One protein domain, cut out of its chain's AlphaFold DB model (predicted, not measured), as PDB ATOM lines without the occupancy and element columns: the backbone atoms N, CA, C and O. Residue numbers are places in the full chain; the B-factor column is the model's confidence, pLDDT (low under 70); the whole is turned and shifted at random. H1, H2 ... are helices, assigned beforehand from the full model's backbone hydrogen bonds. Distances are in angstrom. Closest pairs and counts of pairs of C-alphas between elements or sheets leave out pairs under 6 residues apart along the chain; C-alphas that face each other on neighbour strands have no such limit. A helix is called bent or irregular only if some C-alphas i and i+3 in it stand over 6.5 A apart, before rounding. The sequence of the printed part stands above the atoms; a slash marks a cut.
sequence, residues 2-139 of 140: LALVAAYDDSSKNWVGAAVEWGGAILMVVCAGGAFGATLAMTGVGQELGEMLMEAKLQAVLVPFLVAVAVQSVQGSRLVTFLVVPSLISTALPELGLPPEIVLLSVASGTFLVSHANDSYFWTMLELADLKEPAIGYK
ATOM      1  N   LEU A   2     145.993 120.772 225.268       55.66
ATOM      2  CA  LEU A   2     144.685 121.463 225.190       55.66
ATOM      3  C   LEU A   2     144.640 122.872 225.827       55.66
ATOM      4  O   LEU A   2     144.055 123.778 225.246       55.66
ATOM      5  N   ALA A   3     145.306 123.092 226.966       57.19
ATOM      6  CA  ALA A   3     145.331 124.408 227.627       57.19
ATOM      7  C   ALA A   3     146.082 125.498 226.831       57.19
ATOM      8  O   ALA A   3     145.734 126.671 226.914       57.19
ATOM      9  N   LEU A   4     147.083 125.116 226.026       55.56
ATOM     10  CA  LEU A   4     147.823 126.045 225.159       55.56
ATOM     11  C   LEU A   4     146.983 126.501 223.956       55.56
ATOM     12  O   LEU A   4     147.085 127.648 223.541       55.56
ATOM     13  N   VAL A   5     146.133 125.617 223.424       59.69
ATOM     14  CA  VAL A   5     145.238 125.932 222.298       59.69
ATOM     15  C   VAL A   5     144.095 126.849 222.744       59.69
ATOM     16  O   VAL A   5     143.781 127.803 222.043       59.69
ATOM     17  N   ALA A   6     143.527 126.623 223.934       59.59
ATOM     18  CA  ALA A   6     142.499 127.503 224.497       59.59
ATOM     19  C   ALA A   6     143.039 128.910 224.825       59.59
ATOM     20  O   ALA A   6     142.386 129.900 224.518       59.59
ATOM     21  N   ALA A   7     144.260 129.015 225.366       59.28
ATOM     22  CA  ALA A   7     144.902 130.307 225.632       59.28
ATOM     23  C   ALA A   7     145.276 131.078 224.347       59.28
ATOM     24  O   ALA A   7     145.267 132.309 224.338       59.28
ATOM     25  N   TYR A   8     145.589 130.372 223.253       58.69
ATOM     26  CA  TYR A   8     145.821 130.979 221.938       58.69
ATOM     27  C   TYR A   8     144.526 131.529 221.315       58.69
ATOM     28  O   TYR A   8     144.533 132.627 220.759       58.69
ATOM     29  N   ASP A   9     143.414 130.800 221.451       64.12
ATOM     30  CA  ASP A   9     142.087 131.220 220.978       64.12
ATOM     31  C   ASP A   9     141.562 132.457 221.738       64.12
ATOM     32  O   ASP A   9     141.068 133.397 221.114       64.12
ATOM     33  N   ASP A  10     141.761 132.520 223.060       67.12
ATOM     34  CA  ASP A  10     141.393 133.687 223.886       67.12
ATOM     35  C   ASP A  10     142.266 134.917 223.594       67.12
ATOM     36  O   ASP A  10     141.769 136.040 223.492       67.12
ATOM     37  N   SER A  11     143.573 134.714 223.394       71.62
ATOM     38  CA  SER A  11     144.481 135.788 222.982       71.62
ATOM     39  C   SER A  11     144.054 136.357 221.627       71.62
ATOM     40  O   SER A  11     143.835 137.561 221.514       71.62
ATOM     41  N   SER A  12     143.839 135.502 220.621       69.31
ATOM     42  CA  SER A  12     143.406 135.904 219.274       69.31
ATOM     43  C   SER A  12     142.112 136.730 219.289       69.31
ATOM     44  O   SER A  12     142.045 137.792 218.668       69.31
ATOM     45  N   LYS A  13     141.106 136.305 220.066       74.31
ATOM     46  CA  LYS A  13     139.839 137.038 220.230       74.31
ATOM     47  C   LYS A  13     140.040 138.435 220.824       74.31
ATOM     48  O   LYS A  13     139.401 139.379 220.362       74.31
ATOM     49  N   ASN A  14     140.966 138.588 221.771       84.56
ATOM     50  CA  ASN A  14     141.293 139.890 222.359       84.56
ATOM     51  C   ASN A  14     141.982 140.837 221.360       84.56
ATOM     52  O   ASN A  14     141.620 142.011 221.296       84.56
ATOM     53  N   TRP A  15     142.920 140.349 220.535       86.12
ATOM     54  CA  TRP A  15     143.570 141.175 219.501       86.12
ATOM     55  C   TRP A  15     142.587 141.639 218.427       86.12
ATOM     56  O   TRP A  15     142.640 142.792 218.000       86.12
ATOM     57  N   VAL A  16     141.668 140.763 218.009       87.38
ATOM     58  CA  VAL A  16     140.620 141.114 217.041       87.38
ATOM     59  C   VAL A  16     139.668 142.159 217.627       87.38
ATOM     60  O   VAL A  16     139.359 143.134 216.947       87.38
ATOM     61  N   GLY A  17     139.250 142.006 218.890       86.75
ATOM     62  CA  GLY A  17     138.410 142.994 219.577       86.75
ATOM     63  C   GLY A  17     139.059 144.380 219.631       86.75
ATOM     64  O   GLY A  17     138.449 145.362 219.208       86.75
ATOM     65  N   ALA A  18     140.329 144.444 220.042       87.38
ATOM     66  CA  ALA A  18     141.089 145.692 220.081       87.38
ATOM     67  C   ALA A  18     141.272 146.316 218.683       87.38
ATOM     68  O   ALA A  18     141.144 147.528 218.519       87.38
ATOM     69  N   ALA A  19     141.529 145.500 217.656       87.06
ATOM     70  CA  ALA A  19     141.675 145.982 216.284       87.06
ATOM     71  C   ALA A  19     140.378 146.600 215.740       87.06
ATOM     72  O   ALA A  19     140.429 147.613 215.045       87.06
ATOM     73  N   VAL A  20     139.218 146.022 216.066       89.50
ATOM     74  CA  VAL A  20     137.911 146.568 215.669       89.50
ATOM     75  C   VAL A  20     137.611 147.871 216.409       89.50
ATOM     76  O   VAL A  20     137.105 148.804 215.792       89.50
ATOM     77  N   GLU A  21     137.951 147.966 217.693       87.56
ATOM     78  CA  GLU A  21     137.743 149.186 218.482       87.56
ATOM     79  C   GLU A  21     138.556 150.368 217.929       87.56
ATOM     80  O   GLU A  21     138.010 151.447 217.697       87.56
ATOM     81  N   TRP A  22     139.834 150.143 217.608       84.12
ATOM     82  CA  TRP A  22     140.695 151.164 217.001       84.12
ATOM     83  C   TRP A  22     140.349 151.451 215.534       84.12
ATOM     84  O   TRP A  22     140.283 152.607 215.111       84.12
ATOM     85  N   GLY A  23     140.124 150.407 214.734       89.56
ATOM     86  CA  GLY A  23     139.872 150.527 213.298       89.56
ATOM     87  C   GLY A  23     138.470 151.033 212.957       89.56
ATOM     88  O   GLY A  23     138.285 151.674 211.923       89.56
ATOM     89  N   GLY A  24     137.486 150.791 213.828       91.06
ATOM     90  CA  GLY A  24     136.088 151.150 213.602       91.06
ATOM     91  C   GLY A  24     135.882 152.651 213.415       91.06
ATOM     92  O   GLY A  24     135.174 153.064 212.498       91.06
ATOM     93  N   ALA A  25     136.555 153.481 214.215       87.75
ATOM     94  CA  ALA A  25     136.479 154.934 214.079       87.75
ATOM     95  C   ALA A  25     137.011 155.415 212.715       87.75
ATOM     96  O   ALA A  25     136.363 156.219 212.044       87.75
ATOM     97  N   ILE A  26     138.152 154.882 212.266       88.75
ATOM     98  CA  ILE A  26     138.738 155.216 210.958       88.75
ATOM     99  C   ILE A  26     137.811 154.759 209.830       88.75
ATOM    100  O   ILE A  26     137.560 155.523 208.899       88.75
ATOM    101  N   LEU A  27     137.254 153.550 209.928       91.31
ATOM    102  CA  LEU A  27     136.315 153.023 208.940       91.31
ATOM    103  C   LEU A  27     135.090 153.937 208.782       91.31
ATOM    104  O   LEU A  27     134.692 154.243 207.660       91.31
ATOM    105  N   MET A  28     134.534 154.431 209.890       91.50
ATOM    106  CA  MET A  28     133.416 155.380 209.868       91.50
ATOM    107  C   MET A  28     133.786 156.695 209.172       91.50
ATOM    108  O   MET A  28     132.993 157.211 208.382       91.50
ATOM    109  N   VAL A  29     134.995 157.215 209.405       89.94
ATOM    110  CA  VAL A  29     135.501 158.421 208.728       89.94
ATOM    111  C   VAL A  29     135.662 158.188 207.225       89.94
ATOM    112  O   VAL A  29     135.297 159.058 206.437       89.94
ATOM    113  N   VAL A  30     136.144 157.013 206.809       91.94
ATOM    114  CA  VAL A  30     136.269 156.662 205.386       91.94
ATOM    115  C   VAL A  30     134.896 156.606 204.714       91.94
ATOM    116  O   VAL A  30     134.701 157.208 203.657       91.94
ATOM    117  N   CYS A  31     133.922 155.951 205.350       92.31
ATOM    118  CA  CYS A  31     132.545 155.890 204.858       92.31
ATOM    119  C   CYS A  31     131.914 157.288 204.742       92.31
ATOM    120  O   CYS A  31     131.310 157.610 203.717       92.31
ATOM    121  N   ALA A  32     132.085 158.135 205.761       91.81
ATOM    122  CA  ALA A  32     131.587 159.509 205.749       91.81
ATOM    123  C   ALA A  32     132.263 160.357 204.660       91.81
ATOM    124  O   ALA A  32     131.581 161.086 203.944       91.81
ATOM    125  N   GLY A  33     133.582 160.222 204.491       88.94
ATOM    126  CA  GLY A  33     134.342 160.892 203.436       88.94
ATOM    127  C   GLY A  33     133.864 160.505 202.037       88.94
ATOM    128  O   GLY A  33     133.681 161.381 201.196       88.94
ATOM    129  N   GLY A  34     133.579 159.220 201.805       88.88
ATOM    130  CA  GLY A  34     133.015 158.742 200.539       88.88
ATOM    131  C   GLY A  34     131.616 159.301 200.257       88.88
ATOM    132  O   GLY A  34     131.362 159.797 199.161       88.88
ATOM    133  N   ALA A  35     130.720 159.292 201.251       92.00
ATOM    134  CA  ALA A  35     129.376 159.861 201.112       92.00
ATOM    135  C   ALA A  35     129.402 161.385 200.888       92.00
ATOM    136  O   ALA A  35     128.655 161.916 200.063       92.00
ATOM    137  N   PHE A  36     130.289 162.092 201.591       90.44
ATOM    138  CA  PHE A  36     130.488 163.526 201.410       90.44
ATOM    139  C   PHE A  36     131.064 163.841 200.024       90.44
ATOM    140  O   PHE A  36     130.534 164.705 199.331       90.44
ATOM    141  N   GLY A  37     132.071 163.086 199.575       88.25
ATOM    142  CA  GLY A  37     132.633 163.205 198.229       88.25
ATOM    143  C   GLY A  37     131.586 162.991 197.133       88.25
ATOM    144  O   GLY A  37     131.478 163.811 196.224       88.25
ATOM    145  N   ALA A  38     130.751 161.955 197.259       88.94
ATOM    146  CA  ALA A  38     129.636 161.717 196.341       88.94
ATOM    147  C   ALA A  38     128.635 162.882 196.337       88.94
ATOM    148  O   ALA A  38     128.156 163.290 195.282       88.94
ATOM    149  N   THR A  39     128.352 163.454 197.509       91.06
ATOM    150  CA  THR A  39     127.471 164.620 197.626       91.06
ATOM    151  C   THR A  39     128.052 165.833 196.904       91.06
ATOM    152  O   THR A  39     127.334 166.472 196.145       91.06
ATOM    153  N   LEU A  40     129.349 166.112 197.061       87.44
ATOM    154  CA  LEU A  40     130.031 167.201 196.351       87.44
ATOM    155  C   LEU A  40     130.094 166.986 194.835       87.44
ATOM    156  O   LEU A  40     129.965 167.942 194.079       87.44
ATOM    157  N   ALA A  41     130.248 165.746 194.373       85.19
ATOM    158  CA  ALA A  41     130.192 165.453 192.943       85.19
ATOM    159  C   ALA A  41     128.812 165.803 192.345       85.19
ATOM    160  O   ALA A  41     128.723 166.209 191.190       85.19
ATOM    161  N   MET A  42     127.739 165.703 193.141       87.44
ATOM    162  CA  MET A  42     126.376 166.048 192.723       87.44
ATOM    163  C   MET A  42     126.068 167.553 192.763       87.44
ATOM    164  O   MET A  42     125.101 167.974 192.133       87.44
ATOM    165  N   THR A  43     126.842 168.377 193.481       87.19
ATOM    166  CA  THR A  43     126.558 169.823 193.590       87.19
ATOM    167  C   THR A  43     126.998 170.631 192.371       87.19
ATOM    168  O   THR A  43     126.613 171.790 192.261       87.19
ATOM    169  N   GLY A  44     127.806 170.058 191.473       81.31
ATOM    170  CA  GLY A  44     128.347 170.755 190.297       81.31
ATOM    171  C   GLY A  44     129.600 171.597 190.570       81.31
ATOM    172  O   GLY A  44     130.207 172.099 189.629       81.31
ATOM    173  N   VAL A  45     130.057 171.680 191.826       83.50
ATOM    174  CA  VAL A  45     131.266 172.436 192.217       83.50
ATOM    175  C   VAL A  45     132.510 171.969 191.453       83.50
ATOM    176  O   VAL A  45     133.373 172.778 191.129       83.50
ATOM    177  N   GLY A  46     132.603 170.677 191.127       77.75
ATOM    178  CA  GLY A  46     133.716 170.134 190.345       77.75
ATOM    179  C   GLY A  46     133.801 170.676 188.917       77.75
ATOM    180  O   GLY A  46     134.899 170.803 188.378       77.75
ATOM    181  N   GLN A  47     132.662 171.017 188.309       78.25
ATOM    182  CA  GLN A  47     132.614 171.565 186.955       78.25
ATOM    183  C   GLN A  47     133.027 173.039 186.941       78.25
ATOM    184  O   GLN A  47     133.904 173.406 186.166       78.25
ATOM    185  N   GLU A  48     132.497 173.850 187.863       82.56
ATOM    186  CA  GLU A  48     132.941 175.244 188.030       82.56
ATOM    187  C   GLU A  48     134.439 175.323 188.347       82.56
ATOM    188  O   GLU A  48     135.156 176.180 187.829       82.56
ATOM    189  N   LEU A  49     134.937 174.397 189.173       78.50
ATOM    190  CA  LEU A  49     136.360 174.301 189.456       78.50
ATOM    191  C   LEU A  49     137.155 174.004 188.174       78.50
ATOM    192  O   LEU A  49     138.143 174.686 187.919       78.50
ATOM    193  N   GLY A  50     136.723 173.033 187.363       74.50
ATOM    194  CA  GLY A  50     137.346 172.703 186.076       74.50
ATOM    195  C   GLY A  50     137.430 173.904 185.130       74.50
ATOM    196  O   GLY A  50     138.509 174.212 184.623       74.50
ATOM    197  N   GLU A  51     136.334 174.652 184.990       77.62
ATOM    198  CA  GLU A  51     136.277 175.869 184.170       77.62
ATOM    199  C   GLU A  51     137.260 176.944 184.662       77.62
ATOM    200  O   GLU A  51     138.073 177.442 183.878       77.62
ATOM    201  N   MET A  52     137.287 177.234 185.970       80.06
ATOM    202  CA  MET A  52     138.256 178.173 186.557       80.06
ATOM    203  C   MET A  52     139.713 177.743 186.320       80.06
ATOM    204  O   MET A  52     140.604 178.573 186.127       80.06
ATOM    205  N   LEU A  53     139.982 176.439 186.342       73.44
ATOM    206  CA  LEU A  53     141.325 175.887 186.166       73.44
ATOM    207  C   LEU A  53     141.789 175.939 184.704       73.44
ATOM    208  O   LEU A  53     142.977 176.175 184.456       73.44
ATOM    209  N   MET A  54     140.872 175.780 183.744       70.06
ATOM    210  CA  MET A  54     141.159 175.976 182.321       70.06
ATOM    211  C   MET A  54     141.560 177.425 182.014       70.06
ATOM    212  O   MET A  54     142.500 177.658 181.247       70.06
ATOM    213  N   GLU A  55     140.916 178.406 182.653       79.00
ATOM    214  CA  GLU A  55     141.282 179.822 182.516       79.00
ATOM    215  C   GLU A  55     142.666 180.134 183.104       79.00
ATOM    216  O   GLU A  55     143.414 180.952 182.558       79.00
ATOM    217  N   ALA A  56     143.047 179.439 184.179       74.69
ATOM    218  CA  ALA A  56     144.302 179.665 184.889       74.69
ATOM    219  C   ALA A  56     145.563 179.205 184.122       74.69
ATOM    220  O   ALA A  56     146.676 179.525 184.548       74.69
ATOM    221  N   LYS A  57     145.426 178.474 182.999       76.06
ATOM    222  CA  LYS A  57     146.540 177.927 182.182       76.06
ATOM    223  C   LYS A  57     147.607 177.191 183.009       76.06
ATOM    224  O   LYS A  57     148.801 177.245 182.705       76.06
ATOM    225  N   LEU A  58     147.181 176.520 184.076       80.75
ATOM    226  CA  LEU A  58     148.073 175.768 184.950       80.75
ATOM    227  C   LEU A  58     148.508 174.456 184.291       80.75
ATOM    228  O   LEU A  58     147.825 173.898 183.434       80.75
ATOM    229  N   GLN A  59     149.657 173.937 184.721       85.12
ATOM    230  CA  GLN A  59     150.060 172.579 184.362       85.12
ATOM    231  C   GLN A  59     149.046 171.589 184.945       85.12
ATOM    232  O   GLN A  59     148.720 171.681 186.127       85.12
ATOM    233  N   ALA A  60     148.603 170.613 184.148       85.19
ATOM    234  CA  ALA A  60     147.548 169.676 184.541       85.19
ATOM    235  C   ALA A  60     147.828 168.962 185.876       85.19
ATOM    236  O   ALA A  60     146.906 168.696 186.635       85.19
ATOM    237  N   VAL A  61     149.098 168.684 186.202       89.62
ATOM    238  CA  VAL A  61     149.485 168.035 187.470       89.62
ATOM    239  C   VAL A  61     149.286 168.964 188.669       89.62
ATOM    240  O   VAL A  61     148.900 168.516 189.739       89.62
ATOM    241  N   LEU A  62     149.483 170.274 188.516       89.50
ATOM    242  CA  LEU A  62     149.323 171.216 189.629       89.50
ATOM    243  C   LEU A  62     147.865 171.377 190.055       89.50
ATOM    244  O   LEU A  62     147.600 171.778 191.182       89.50
ATOM    245  N   VAL A  63     146.921 171.045 189.182       88.81
ATOM    246  CA  VAL A  63     145.492 171.164 189.455       88.81
ATOM    247  C   VAL A  63     145.055 170.298 190.652       88.81
ATOM    248  O   VAL A  63     144.688 170.867 191.682       88.81
ATOM    249  N   PRO A  64     145.136 168.952 190.602       90.88
ATOM    250  CA  PRO A  64     144.784 168.101 191.739       90.88
ATOM    251  C   PRO A  64     145.629 168.391 192.984       90.88
ATOM    252  O   PRO A  64     145.135 168.265 194.103       90.88
ATOM    253  N   PHE A  65     146.886 168.810 192.798       93.06
ATOM    254  CA  PHE A  65     147.762 169.222 193.892       93.06
ATOM    255  C   PHE A  65     147.208 170.436 194.646       93.06
ATOM    256  O   PHE A  65     147.015 170.370 195.856       93.06
ATOM    257  N   LEU A  66     146.916 171.537 193.950       91.56
ATOM    258  CA  LEU A  66     146.471 172.783 194.576       91.56
ATOM    259  C   LEU A  66     145.085 172.651 195.203       91.56
ATOM    260  O   LEU A  66     144.845 173.201 196.277       91.56
ATOM    261  N   VAL A  67     144.192 171.879 194.580       90.94
ATOM    262  CA  VAL A  67     142.885 171.561 195.167       90.94
ATOM    263  C   VAL A  67     143.070 170.797 196.477       90.94
ATOM    264  O   VAL A  67     142.460 171.153 197.484       90.94
ATOM    265  N   ALA A  68     143.960 169.799 196.499       93.88
ATOM    266  CA  ALA A  68     144.296 169.088 197.726       93.88
ATOM    267  C   ALA A  68     144.886 170.013 198.794       93.88
ATOM    268  O   ALA A  68     144.459 169.933 199.939       93.88
ATOM    269  N   VAL A  69     145.788 170.930 198.436       93.69
ATOM    270  CA  VAL A  69     146.356 171.918 199.372       93.69
ATOM    271  C   VAL A  69     145.268 172.807 199.977       93.69
ATOM    272  O   VAL A  69     145.243 173.013 201.193       93.69
ATOM    273  N   ALA A  70     144.356 173.326 199.152       91.31
ATOM    274  CA  ALA A  70     143.286 174.211 199.601       91.31
ATOM    275  C   ALA A  70     142.318 173.489 200.549       91.31
ATOM    276  O   ALA A  70     142.043 173.977 201.647       91.31
ATOM    277  N   VAL A  71     141.853 172.297 200.160       91.81
ATOM    278  CA  VAL A  71     140.951 171.488 200.989       91.81
ATOM    279  C   VAL A  71     141.653 171.058 202.276       91.81
ATOM    280  O   VAL A  71     141.086 171.241 203.348       91.81
ATOM    281  N   GLN A  72     142.900 170.585 202.199       93.69
ATOM    282  CA  GLN A  72     143.691 170.175 203.362       93.69
ATOM    283  C   GLN A  72     143.874 171.318 204.359       93.69
ATOM    284  O   GLN A  72     143.764 171.103 205.564       93.69
ATOM    285  N   SER A  73     144.130 172.534 203.871       91.12
ATOM    286  CA  SER A  73     144.341 173.702 204.732       91.12
ATOM    287  C   SER A  73     143.110 174.003 205.589       91.12
ATOM    288  O   SER A  73     143.243 174.318 206.769       91.12
ATOM    289  N   VAL A  74     141.907 173.858 205.024       91.25
ATOM    290  CA  VAL A  74     140.644 174.095 205.740       91.25
ATOM    291  C   VAL A  74     140.237 172.882 206.582       91.25
ATOM    292  O   VAL A  74     139.822 173.031 207.730       91.25
ATOM    293  N   GLN A  75     140.354 171.680 206.019       90.62
ATOM    294  CA  GLN A  75     139.783 170.451 206.565       90.62
ATOM    295  C   GLN A  75     140.704 169.757 207.584       90.62
ATOM    296  O   GLN A  75     140.209 169.140 208.524       90.62
ATOM    297  N   GLY A  76     142.024 169.857 207.428       88.75
ATOM    298  CA  GLY A  76     143.020 169.384 208.394       88.75
ATOM    299  C   GLY A  76     143.315 167.879 208.390       88.75
ATOM    300  O   GLY A  76     144.421 167.481 208.734       88.75
ATOM    301  N   SER A  77     142.425 166.998 207.926       91.81
ATOM    302  CA  SER A  77     142.697 165.550 207.884       91.81
ATOM    303  C   SER A  77     143.162 165.079 206.507       91.81
ATOM    304  O   SER A  77     142.399 165.054 205.543       91.81
ATOM    305  N   ARG A  78     144.393 164.565 206.433       92.06
ATOM    306  CA  ARG A  78     144.926 164.027 205.171       92.06
ATOM    307  C   ARG A  78     144.091 162.910 204.584       92.06
ATOM    308  O   ARG A  78     143.855 162.906 203.384       92.06
ATOM    309  N   LEU A  79     143.600 161.996 205.419       91.75
ATOM    310  CA  LEU A  79     142.759 160.896 204.946       91.75
ATOM    311  C   LEU A  79     141.425 161.403 204.396       91.75
ATOM    312  O   LEU A  79     141.010 160.974 203.325       91.75
ATOM    313  N   VAL A  80     140.765 162.333 205.089       92.25
ATOM    314  CA  VAL A  80     139.481 162.875 204.617       92.25
ATOM    315  C   VAL A  80     139.682 163.683 203.342       92.25
ATOM    316  O   VAL A  80     138.973 163.458 202.367       92.25
ATOM    317  N   THR A  81     140.679 164.566 203.303       93.62
ATOM    318  CA  THR A  81     141.005 165.335 202.096       93.62
ATOM    319  C   THR A  81     141.316 164.410 200.920       93.62
ATOM    320  O   THR A  81     140.783 164.604 199.827       93.62
ATOM    321  N   PHE A  82     142.099 163.354 201.146       93.12
ATOM    322  CA  PHE A  82     142.442 162.367 200.126       93.12
ATOM    323  C   PHE A  82     141.227 161.599 199.580       93.12
ATOM    324  O   PHE A  82     141.231 161.224 198.414       93.12
ATOM    325  N   LEU A  83     140.170 161.398 200.374       92.31
ATOM    326  CA  LEU A  83     138.922 160.771 199.912       92.31
ATOM    327  C   LEU A  83     138.009 161.747 199.158       92.31
ATOM    328  O   LEU A  83     137.314 161.371 198.213       92.31
ATOM    329  N   VAL A  84     138.003 163.010 199.577       92.38
ATOM    330  CA  VAL A  84     137.073 164.026 199.077       92.38
ATOM    331  C   VAL A  84     137.550 164.641 197.763       92.38
ATOM    332  O   VAL A  84     136.762 164.778 196.829       92.38
ATOM    333  N   VAL A  85     138.835 164.983 197.663       92.25
ATOM    334  CA  VAL A  85     139.391 165.699 196.504       92.25
ATOM    335  C   VAL A  85     139.208 164.934 195.189       92.25
ATOM    336  O   VAL A  85     138.738 165.561 194.241       92.25
ATOM    337  N   PRO A  86     139.472 163.612 195.093       90.62
ATOM    338  CA  PRO A  86     139.223 162.854 193.866       90.62
ATOM    339  C   PRO A  86     137.764 162.913 193.411       90.62
ATOM    340  O   PRO A  86     137.498 162.982 192.215       90.62
ATOM    341  N   SER A  87     136.823 162.930 194.360       89.69
ATOM    342  CA  SER A  87     135.393 163.048 194.058       89.69
ATOM    343  C   SER A  87     135.063 164.435 193.507       89.69
ATOM    344  O   SER A  87     134.317 164.552 192.538       89.69
ATOM    345  N   LEU A  88     135.673 165.475 194.076       88.62
ATOM    346  CA  LEU A  88     135.478 166.864 193.668       88.62
ATOM    347  C   LEU A  88     136.046 167.152 192.273       88.62
ATOM    348  O   LEU A  88     135.404 167.837 191.488       88.62
ATOM    349  N   ILE A  89     137.219 166.611 191.939       87.88
ATOM    350  CA  ILE A  89     137.838 166.814 190.617       87.88
ATOM    351  C   ILE A  89     137.372 165.796 189.571       87.88
ATOM    352  O   ILE A  89     137.774 165.900 188.416       87.88
ATOM    353  N   SER A  90     136.550 164.810 189.949       85.75
ATOM    354  CA  SER A  90     136.175 163.682 189.083       85.75
ATOM    355  C   SER A  90     135.590 164.113 187.737       85.75
ATOM    356  O   SER A  90     135.909 163.524 186.706       85.75
ATOM    357  N   THR A  91     134.794 165.181 187.737       81.69
ATOM    358  CA  THR A  91     134.164 165.750 186.541       81.69
ATOM    359  C   THR A  91     135.146 166.520 185.659       81.69
ATOM    360  O   THR A  91     134.936 166.588 184.455       81.69
ATOM    361  N   ALA A  92     136.228 167.054 186.233       80.12
ATOM    362  CA  ALA A  92     137.275 167.798 185.528       80.12
ATOM    363  C   ALA A  92     138.435 166.902 185.041       80.12
ATOM    364  O   ALA A  92     139.268 167.327 184.241       80.12
ATOM    365  N   LEU A  93     138.507 165.640 185.490       80.75
ATOM    366  CA  LEU A  93     139.560 164.696 185.085       80.75
ATOM    367  C   LEU A  93     139.691 164.481 183.569       80.75
ATOM    368  O   LEU A  93     140.832 164.423 183.101       80.75
ATOM    369  N   PRO A  94     138.596 164.367 182.787       81.62
ATOM    370  CA  PRO A  94     138.702 164.172 181.343       81.62
ATOM    371  C   PRO A  94     139.434 165.316 180.633       81.62
ATOM    372  O   PRO A  94     140.134 165.077 179.654       81.62
ATOM    373  N   GLU A  95     139.310 166.542 181.146       79.06
ATOM    374  CA  GLU A  95     139.934 167.740 180.573       79.06
ATOM    375  C   GLU A  95     141.431 167.826 180.895       79.06
ATOM    376  O   GLU A  95     142.213 168.366 180.114       79.06
ATOM    377  N   LEU A  96     141.852 167.242 182.022       80.31
ATOM    378  CA  LEU A  96     143.253 167.219 182.446       80.31
ATOM    379  C   LEU A  96     144.112 166.256 181.617       80.31
ATOM    380  O   LEU A  96     145.330 166.427 181.559       80.31
ATOM    381  N   GLY A  97     143.509 165.228 181.008       84.94
ATOM    382  CA  GLY A  97     144.219 164.240 180.186       84.94
ATOM    383  C   GLY A  97     145.296 163.448 180.941       84.94
ATOM    384  O   GLY A  97     146.208 162.898 180.322       84.94
ATOM    385  N   LEU A  98     145.227 163.412 182.276       87.88
ATOM    386  CA  LEU A  98     146.207 162.741 183.124       87.88
ATOM    387  C   LEU A  98     145.797 161.296 183.440       87.88
ATOM    388  O   LEU A  98     144.618 161.030 183.684       87.88
ATOM    389  N   PRO A  99     146.766 160.369 183.536       91.38
ATOM    390  CA  PRO A  99     146.540 159.056 184.119       91.38
ATOM    391  C   PRO A  99     146.020 159.165 185.567       91.38
ATOM    392  O   PRO A  99     146.541 159.989 186.334       91.38
ATOM    393  N   PRO A 100     145.047 158.332 185.982       89.62
ATOM    394  CA  PRO A 100     144.500 158.344 187.341       89.62
ATOM    395  C   PRO A 100     145.559 158.199 188.441       89.62
ATOM    396  O   PRO A 100     145.426 158.779 189.516       89.62
ATOM    397  N   GLU A 101     146.638 157.465 188.175       92.88
ATOM    398  CA  GLU A 101     147.731 157.235 189.120       92.88
ATOM    399  C   GLU A 101     148.507 158.527 189.400       92.88
ATOM    400  O   GLU A 101     148.864 158.809 190.544       92.88
ATOM    401  N   ILE A 102     148.729 159.344 188.362       93.44
ATOM    402  CA  ILE A 102     149.410 160.640 188.484       93.44
ATOM    403  C   ILE A 102     148.533 161.613 189.263       93.44
ATOM    404  O   ILE A 102     149.024 162.328 190.134       93.44
ATOM    405  N   VAL A 103     147.229 161.610 188.991       92.00
ATOM    406  CA  VAL A 103     146.262 162.423 189.732       92.00
ATOM    407  C   VAL A 103     146.272 162.036 191.207       92.00
ATOM    408  O   VAL A 103     146.384 162.912 192.061       92.00
ATOM    409  N   LEU A 104     146.221 160.741 191.520       93.25
ATOM    410  CA  LEU A 104     146.226 160.252 192.896       93.25
ATOM    411  C   LEU A 104     147.507 160.642 193.642       93.25
ATOM    412  O   LEU A 104     147.436 161.127 194.769       93.25
ATOM    413  N   LEU A 105     148.674 160.477 193.010       94.94
ATOM    414  CA  LEU A 105     149.961 160.902 193.572       94.94
ATOM    415  C   LEU A 105     150.019 162.417 193.772       94.94
ATOM    416  O   LEU A 105     150.526 162.897 194.786       94.94
ATOM    417  N   SER A 106     149.459 163.173 192.834       94.50
ATOM    418  CA  SER A 106     149.375 164.620 192.935       94.50
ATOM    419  C   SER A 106     148.492 165.060 194.103       94.50
ATOM    420  O   SER A 106     148.910 165.909 194.888       94.50
ATOM    421  N   VAL A 107     147.309 164.463 194.269       94.94
ATOM    422  CA  VAL A 107     146.439 164.708 195.429       94.94
ATOM    423  C   VAL A 107     147.169 164.338 196.718       94.94
ATOM    424  O   VAL A 107     147.233 165.156 197.632       94.94
ATOM    425  N   ALA A 108     147.773 163.143 196.778       94.81
ATOM    426  CA  ALA A 108     148.519 162.680 197.946       94.81
ATOM    427  C   ALA A 108     149.597 163.692 198.342       94.81
ATOM    428  O   ALA A 108     149.607 164.155 199.479       94.81
ATOM    429  N   SER A 109     150.446 164.100 197.398       95.19
ATOM    430  CA  SER A 109     151.499 165.087 197.654       95.19
ATOM    431  C   SER A 109     150.951 166.438 198.134       95.19
ATOM    432  O   SER A 109     151.512 167.019 199.061       95.19
ATOM    433  N   GLY A 110     149.811 166.894 197.601       93.88
ATOM    434  CA  GLY A 110     149.150 168.129 198.035       93.88
ATOM    435  C   GLY A 110     148.697 168.095 199.495       93.88
ATOM    436  O   GLY A 110     148.848 169.087 200.207       93.88
ATOM    437  N   THR A 111     148.234 166.939 199.988       94.25
ATOM    438  CA  THR A 111     147.827 166.802 201.401       94.25
ATOM    439  C   THR A 111     148.984 166.967 202.393       94.25
ATOM    440  O   THR A 111     148.750 167.250 203.566       94.25
ATOM    441  N   PHE A 112     150.241 166.816 201.960       91.31
ATOM    442  CA  PHE A 112     151.417 166.966 202.827       91.31
ATOM    443  C   PHE A 112     152.057 168.355 202.784       91.31
ATOM    444  O   PHE A 112     152.931 168.620 203.604       91.31
ATOM    445  N   LEU A 113     151.638 169.244 201.878       90.44
ATOM    446  CA  LEU A 113     152.292 170.545 201.721       90.44
ATOM    447  C   LEU A 113     152.097 171.456 202.939       90.44
ATOM    448  O   LEU A 113     153.028 172.139 203.355       90.44
ATOM    449  N   VAL A 114     150.880 171.489 203.485       85.31
ATOM    450  CA  VAL A 114     150.515 172.363 204.603       85.31
ATOM    451  C   VAL A 114     150.119 171.495 205.786       85.31
ATOM    452  O   VAL A 114     149.243 170.640 205.672       85.31
ATOM    453  N   SER A 115     150.754 171.727 206.934       82.69
ATOM    454  CA  SER A 115     150.348 171.135 208.206       82.69
ATOM    455  C   SER A 115     150.080 172.260 209.195       82.69
ATOM    456  O   SER A 115     150.986 172.977 209.612       82.69
ATOM    457  N   HIS A 116     148.802 172.461 209.490       84.44
ATOM    458  CA  HIS A 116     148.315 173.458 210.434       84.44
ATOM    459  C   HIS A 116     147.875 172.752 211.723       84.44
ATOM    460  O   HIS A 116     147.668 171.545 211.731       84.44
ATOM    461  N   ALA A 117     147.641 173.482 212.814       84.69
ATOM    462  CA  ALA A 117     147.160 172.910 214.077       84.69
ATOM    463  C   ALA A 117     145.803 172.174 213.985       84.69
ATOM    464  O   ALA A 117     145.409 171.534 214.960       84.69
ATOM    465  N   ASN A 118     145.090 172.265 212.852       86.62
ATOM    466  CA  ASN A 118     143.883 171.471 212.581       86.62
ATOM    467  C   ASN A 118     144.198 170.039 212.095       86.62
ATOM    468  O   ASN A 118     143.288 169.223 211.991       86.62
ATOM    469  N   ASP A 119     145.462 169.743 211.795       89.25
ATOM    470  CA  ASP A 119     145.956 168.462 211.309       89.25
ATOM    471  C   ASP A 119     146.664 167.712 212.439       89.25
ATOM    472  O   ASP A 119     147.598 168.219 213.062       89.25
ATOM    473  N   SER A 120     146.249 166.471 212.690       86.00
ATOM    474  CA  SER A 120     146.846 165.615 213.720       86.00
ATOM    475  C   SER A 120     148.352 165.421 213.526       86.00
ATOM    476  O   SER A 120     149.087 165.278 214.498       86.00
ATOM    477  N   TYR A 121     148.833 165.455 212.283       87.50
ATOM    478  CA  TYR A 121     150.255 165.289 211.997       87.50
ATOM    479  C   TYR A 121     151.117 166.462 212.437       87.50
ATOM    480  O   TYR A 121     152.272 166.238 212.784       87.50
ATOM    481  N   PHE A 122     150.574 167.683 212.473       88.56
ATOM    482  CA  PHE A 122     151.291 168.829 213.029       88.56
ATOM    483  C   PHE A 122     151.720 168.524 214.470       88.56
ATOM    484  O   PHE A 122     152.880 168.692 214.842       88.56
ATOM    485  N   TRP A 123     150.793 167.979 215.260       87.00
ATOM    486  CA  TRP A 123     151.027 167.619 216.655       87.00
ATOM    487  C   TRP A 123     151.950 166.411 216.811       87.00
ATOM    488  O   TRP A 123     152.837 166.435 217.659       87.00
ATOM    489  N   THR A 124     151.814 165.389 215.961       88.62
ATOM    490  CA  THR A 124     152.737 164.243 215.966       88.62
ATOM    491  C   THR A 124     154.172 164.660 215.630       88.62
ATOM    492  O   THR A 124     155.114 164.161 216.240       88.62
ATOM    493  N   MET A 125     154.362 165.587 214.686       87.50
ATOM    494  CA  MET A 125     155.695 166.079 214.325       87.50
ATOM    495  C   MET A 125     156.305 166.955 215.422       87.50
ATOM    496  O   MET A 125     157.506 166.867 215.662       87.50
ATOM    497  N   LEU A 126     155.491 167.753 216.119       89.38
ATOM    498  CA  LEU A 126     155.925 168.493 217.304       89.38
ATOM    499  C   LEU A 126     156.434 167.561 218.405       89.38
ATOM    500  O   LEU A 126     157.519 167.779 218.939       89.38
ATOM    501  N   GLU A 127     155.681 166.502 218.701       88.00
ATOM    502  CA  GLU A 127     156.067 165.501 219.696       88.00
ATOM    503  C   GLU A 127     157.350 164.762 219.288       88.00
ATOM    504  O   GLU A 127     158.262 164.616 220.100       88.00
ATOM    505  N   LEU A 128     157.473 164.377 218.012       89.25
ATOM    506  CA  LEU A 128     158.685 163.750 217.472       89.25
ATOM    507  C   LEU A 128     159.917 164.668 217.564       89.25
ATOM    508  O   LEU A 128     161.033 164.184 217.746       89.25
ATOM    509  N   ALA A 129     159.716 165.980 217.433       88.12
ATOM    510  CA  ALA A 129     160.763 166.992 217.523       88.12
ATOM    511  C   ALA A 129     161.035 167.488 218.962       88.12
ATOM    512  O   ALA A 129     161.855 168.387 219.135       88.12
ATOM    513  N   ASP A 130     160.359 166.935 219.980       86.88
ATOM    514  CA  ASP A 130     160.385 167.388 221.387       86.88
ATOM    515  C   ASP A 130     160.024 168.883 221.566       86.88
ATOM    516  O   ASP A 130     160.482 169.579 222.477       86.88
ATOM    517  N   LEU A 131     159.167 169.401 220.683       85.69
ATOM    518  CA  LEU A 131     158.662 170.770 220.713       85.69
ATOM    519  C   LEU A 131     157.269 170.790 221.353       85.69
ATOM    520  O   LEU A 131     156.287 170.344 220.769       85.69
ATOM    521  N   LYS A 132     157.162 171.334 222.569       75.19
ATOM    522  CA  LYS A 132     155.922 171.274 223.375       75.19
ATOM    523  C   LYS A 132     154.931 172.406 223.111       75.19
ATOM    524  O   LYS A 132     153.786 172.330 223.547       75.19
ATOM    525  N   GLU A 133     155.358 173.456 222.417       77.94
ATOM    526  CA  GLU A 133     154.550 174.654 222.201       77.94
ATOM    527  C   GLU A 133     154.249 174.865 220.710       77.94
ATOM    528  O   GLU A 133     155.179 174.956 219.901       77.94
ATOM    529  N   PRO A 134     152.973 175.055 220.322       70.38
ATOM    530  CA  PRO A 134     152.610 175.296 218.925       70.38
ATOM    531  C   PRO A 134     153.220 176.598 218.389       70.38
ATOM    532  O   PRO A 134     153.555 176.685 217.212       70.38
ATOM    533  N   ALA A 135     153.442 177.594 219.255       73.88
ATOM    534  CA  ALA A 135     154.109 178.846 218.899       73.88
ATOM    535  C   ALA A 135     155.580 178.660 218.488       73.88
ATOM    536  O   ALA A 135     156.134 179.539 217.828       73.88
ATOM    537  N   ILE A 136     156.214 177.551 218.882       73.94
ATOM    538  CA  ILE A 136     157.552 177.163 218.423       73.94
ATOM    539  C   ILE A 136     157.437 176.365 217.118       73.94
ATOM    540  O   ILE A 136     158.229 176.583 216.211       73.94
ATOM    541  N   GLY A 137     156.398 175.534 216.976       71.25
ATOM    542  CA  GLY A 137     156.116 174.770 215.753       71.25
ATOM    543  C   GLY A 137     155.978 175.600 214.481       71.25
ATOM    544  O   GLY A 137     156.424 175.173 213.425       71.25
ATOM    545  N   TYR A 138     155.404 176.800 214.583       75.19
ATOM    546  CA  TYR A 138     155.258 177.717 213.444       75.19
ATOM    547  C   TYR A 138     156.483 178.607 213.180       75.19
ATOM    548  O   TYR A 138     156.457 179.401 212.243       75.19
ATOM    549  N   LYS A 139     157.520 178.552 214.028       69.19
ATOM    550  CA  LYS A 139     158.727 179.394 213.908       69.19
ATOM    551  C   LYS A 139     159.868 178.731 213.135       69.19
ATOM    552  O   LYS A 139     160.900 179.377 212.952       69.19
TER     553      LYS A 139
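This is residues 2 to 139 of the 140 residues of the protein "GntP family permease" of Methanomicrobia archaeon (UniProt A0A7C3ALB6). One long helix, H1, reaches out as a free arm with residues 2 to 25, and its other end packs on a small cluster of crossed helices, H3, H4 and H6, with H4 in the middle. H2 sits at the end of the cluster away from the arm, H5 is a short turn near H2, and H7 and H8 make a small separate piece off to one side. The printed part has 138 residues with eight named helices, H1 to H8 in order, and no named strand; its class is all helix. It is loose, with a radius of gyration of the C-alphas of 20.1 A, and elongated, spanning 71 by 39 by 25 A, the arm making much of the length.

H1, residues 2 to 42, begins at C-alpha 2 (144.685, 121.463, 225.190) and is 58.1 A long. It has a kink of 37 degrees near residue 24; it is neither bent nor irregular, but only just: C-alphas 22 and 25 are 6.4 A apart. H2 is residues 45 to 55, 15.8 A; H3 is residues 62 to 75, 19.5 A. H4, residues 78 to 89, begins at C-alpha 78 (144.926, 164.027, 205.171) and is 16.4 A long. H5 is residues 93 to 96, 5.2 A; H6 is residues 100 to 111, 16.7 A; H7 is residues 120 to 128, 12.6 A. H8, residues 134 to 137, 4.8 A, ends at C-alpha 137 (156.116, 174.770, 215.753).

H4 is the hub, touching four helices. H1 touches it with residues 29 to 41 alone, the closest C-alphas being those of Gly 37 and Val 84, 4.6 A, the same way at 38 degrees, only just a steep tilt. H2 touches residues 88 to 89 of H4, about perpendicular at 73 degrees, closest at Gly 46 and Leu 88, C-alphas 5.0 A apart. H3 touches H4 at a steep tilt of 50 degrees, opposite ways, with C-alphas 72 and 81 closest at 5.7 A. H6 touches H4, C-alphas 78 and 111 closest at 5.5 A, and H3, C-alphas 65 and 110 closest at 4.5 A. H5 touches no helix but is near H2. H7 and H8 are close but not clearly touching, C-alphas 126 and 137 closest at 6.5 A; H6 and H7 are apart. Every O i to N i+4 pair is within hydrogen-bond range in H2, H3, H6 and H7; H1 has 35 of 37, H4 6 of 8, and H5 and H8 are too short for such a pair.

The C-alphas farthest apart, of Leu 2 and Glu 55, are 72.4 A apart. Without the free stretch the body spans 46 by 33 by 22 A. The printed part has no cut and no long link. Mean pLDDT of the printed part is 84.7; residues 2 to 10, 12 and 139 are under 70.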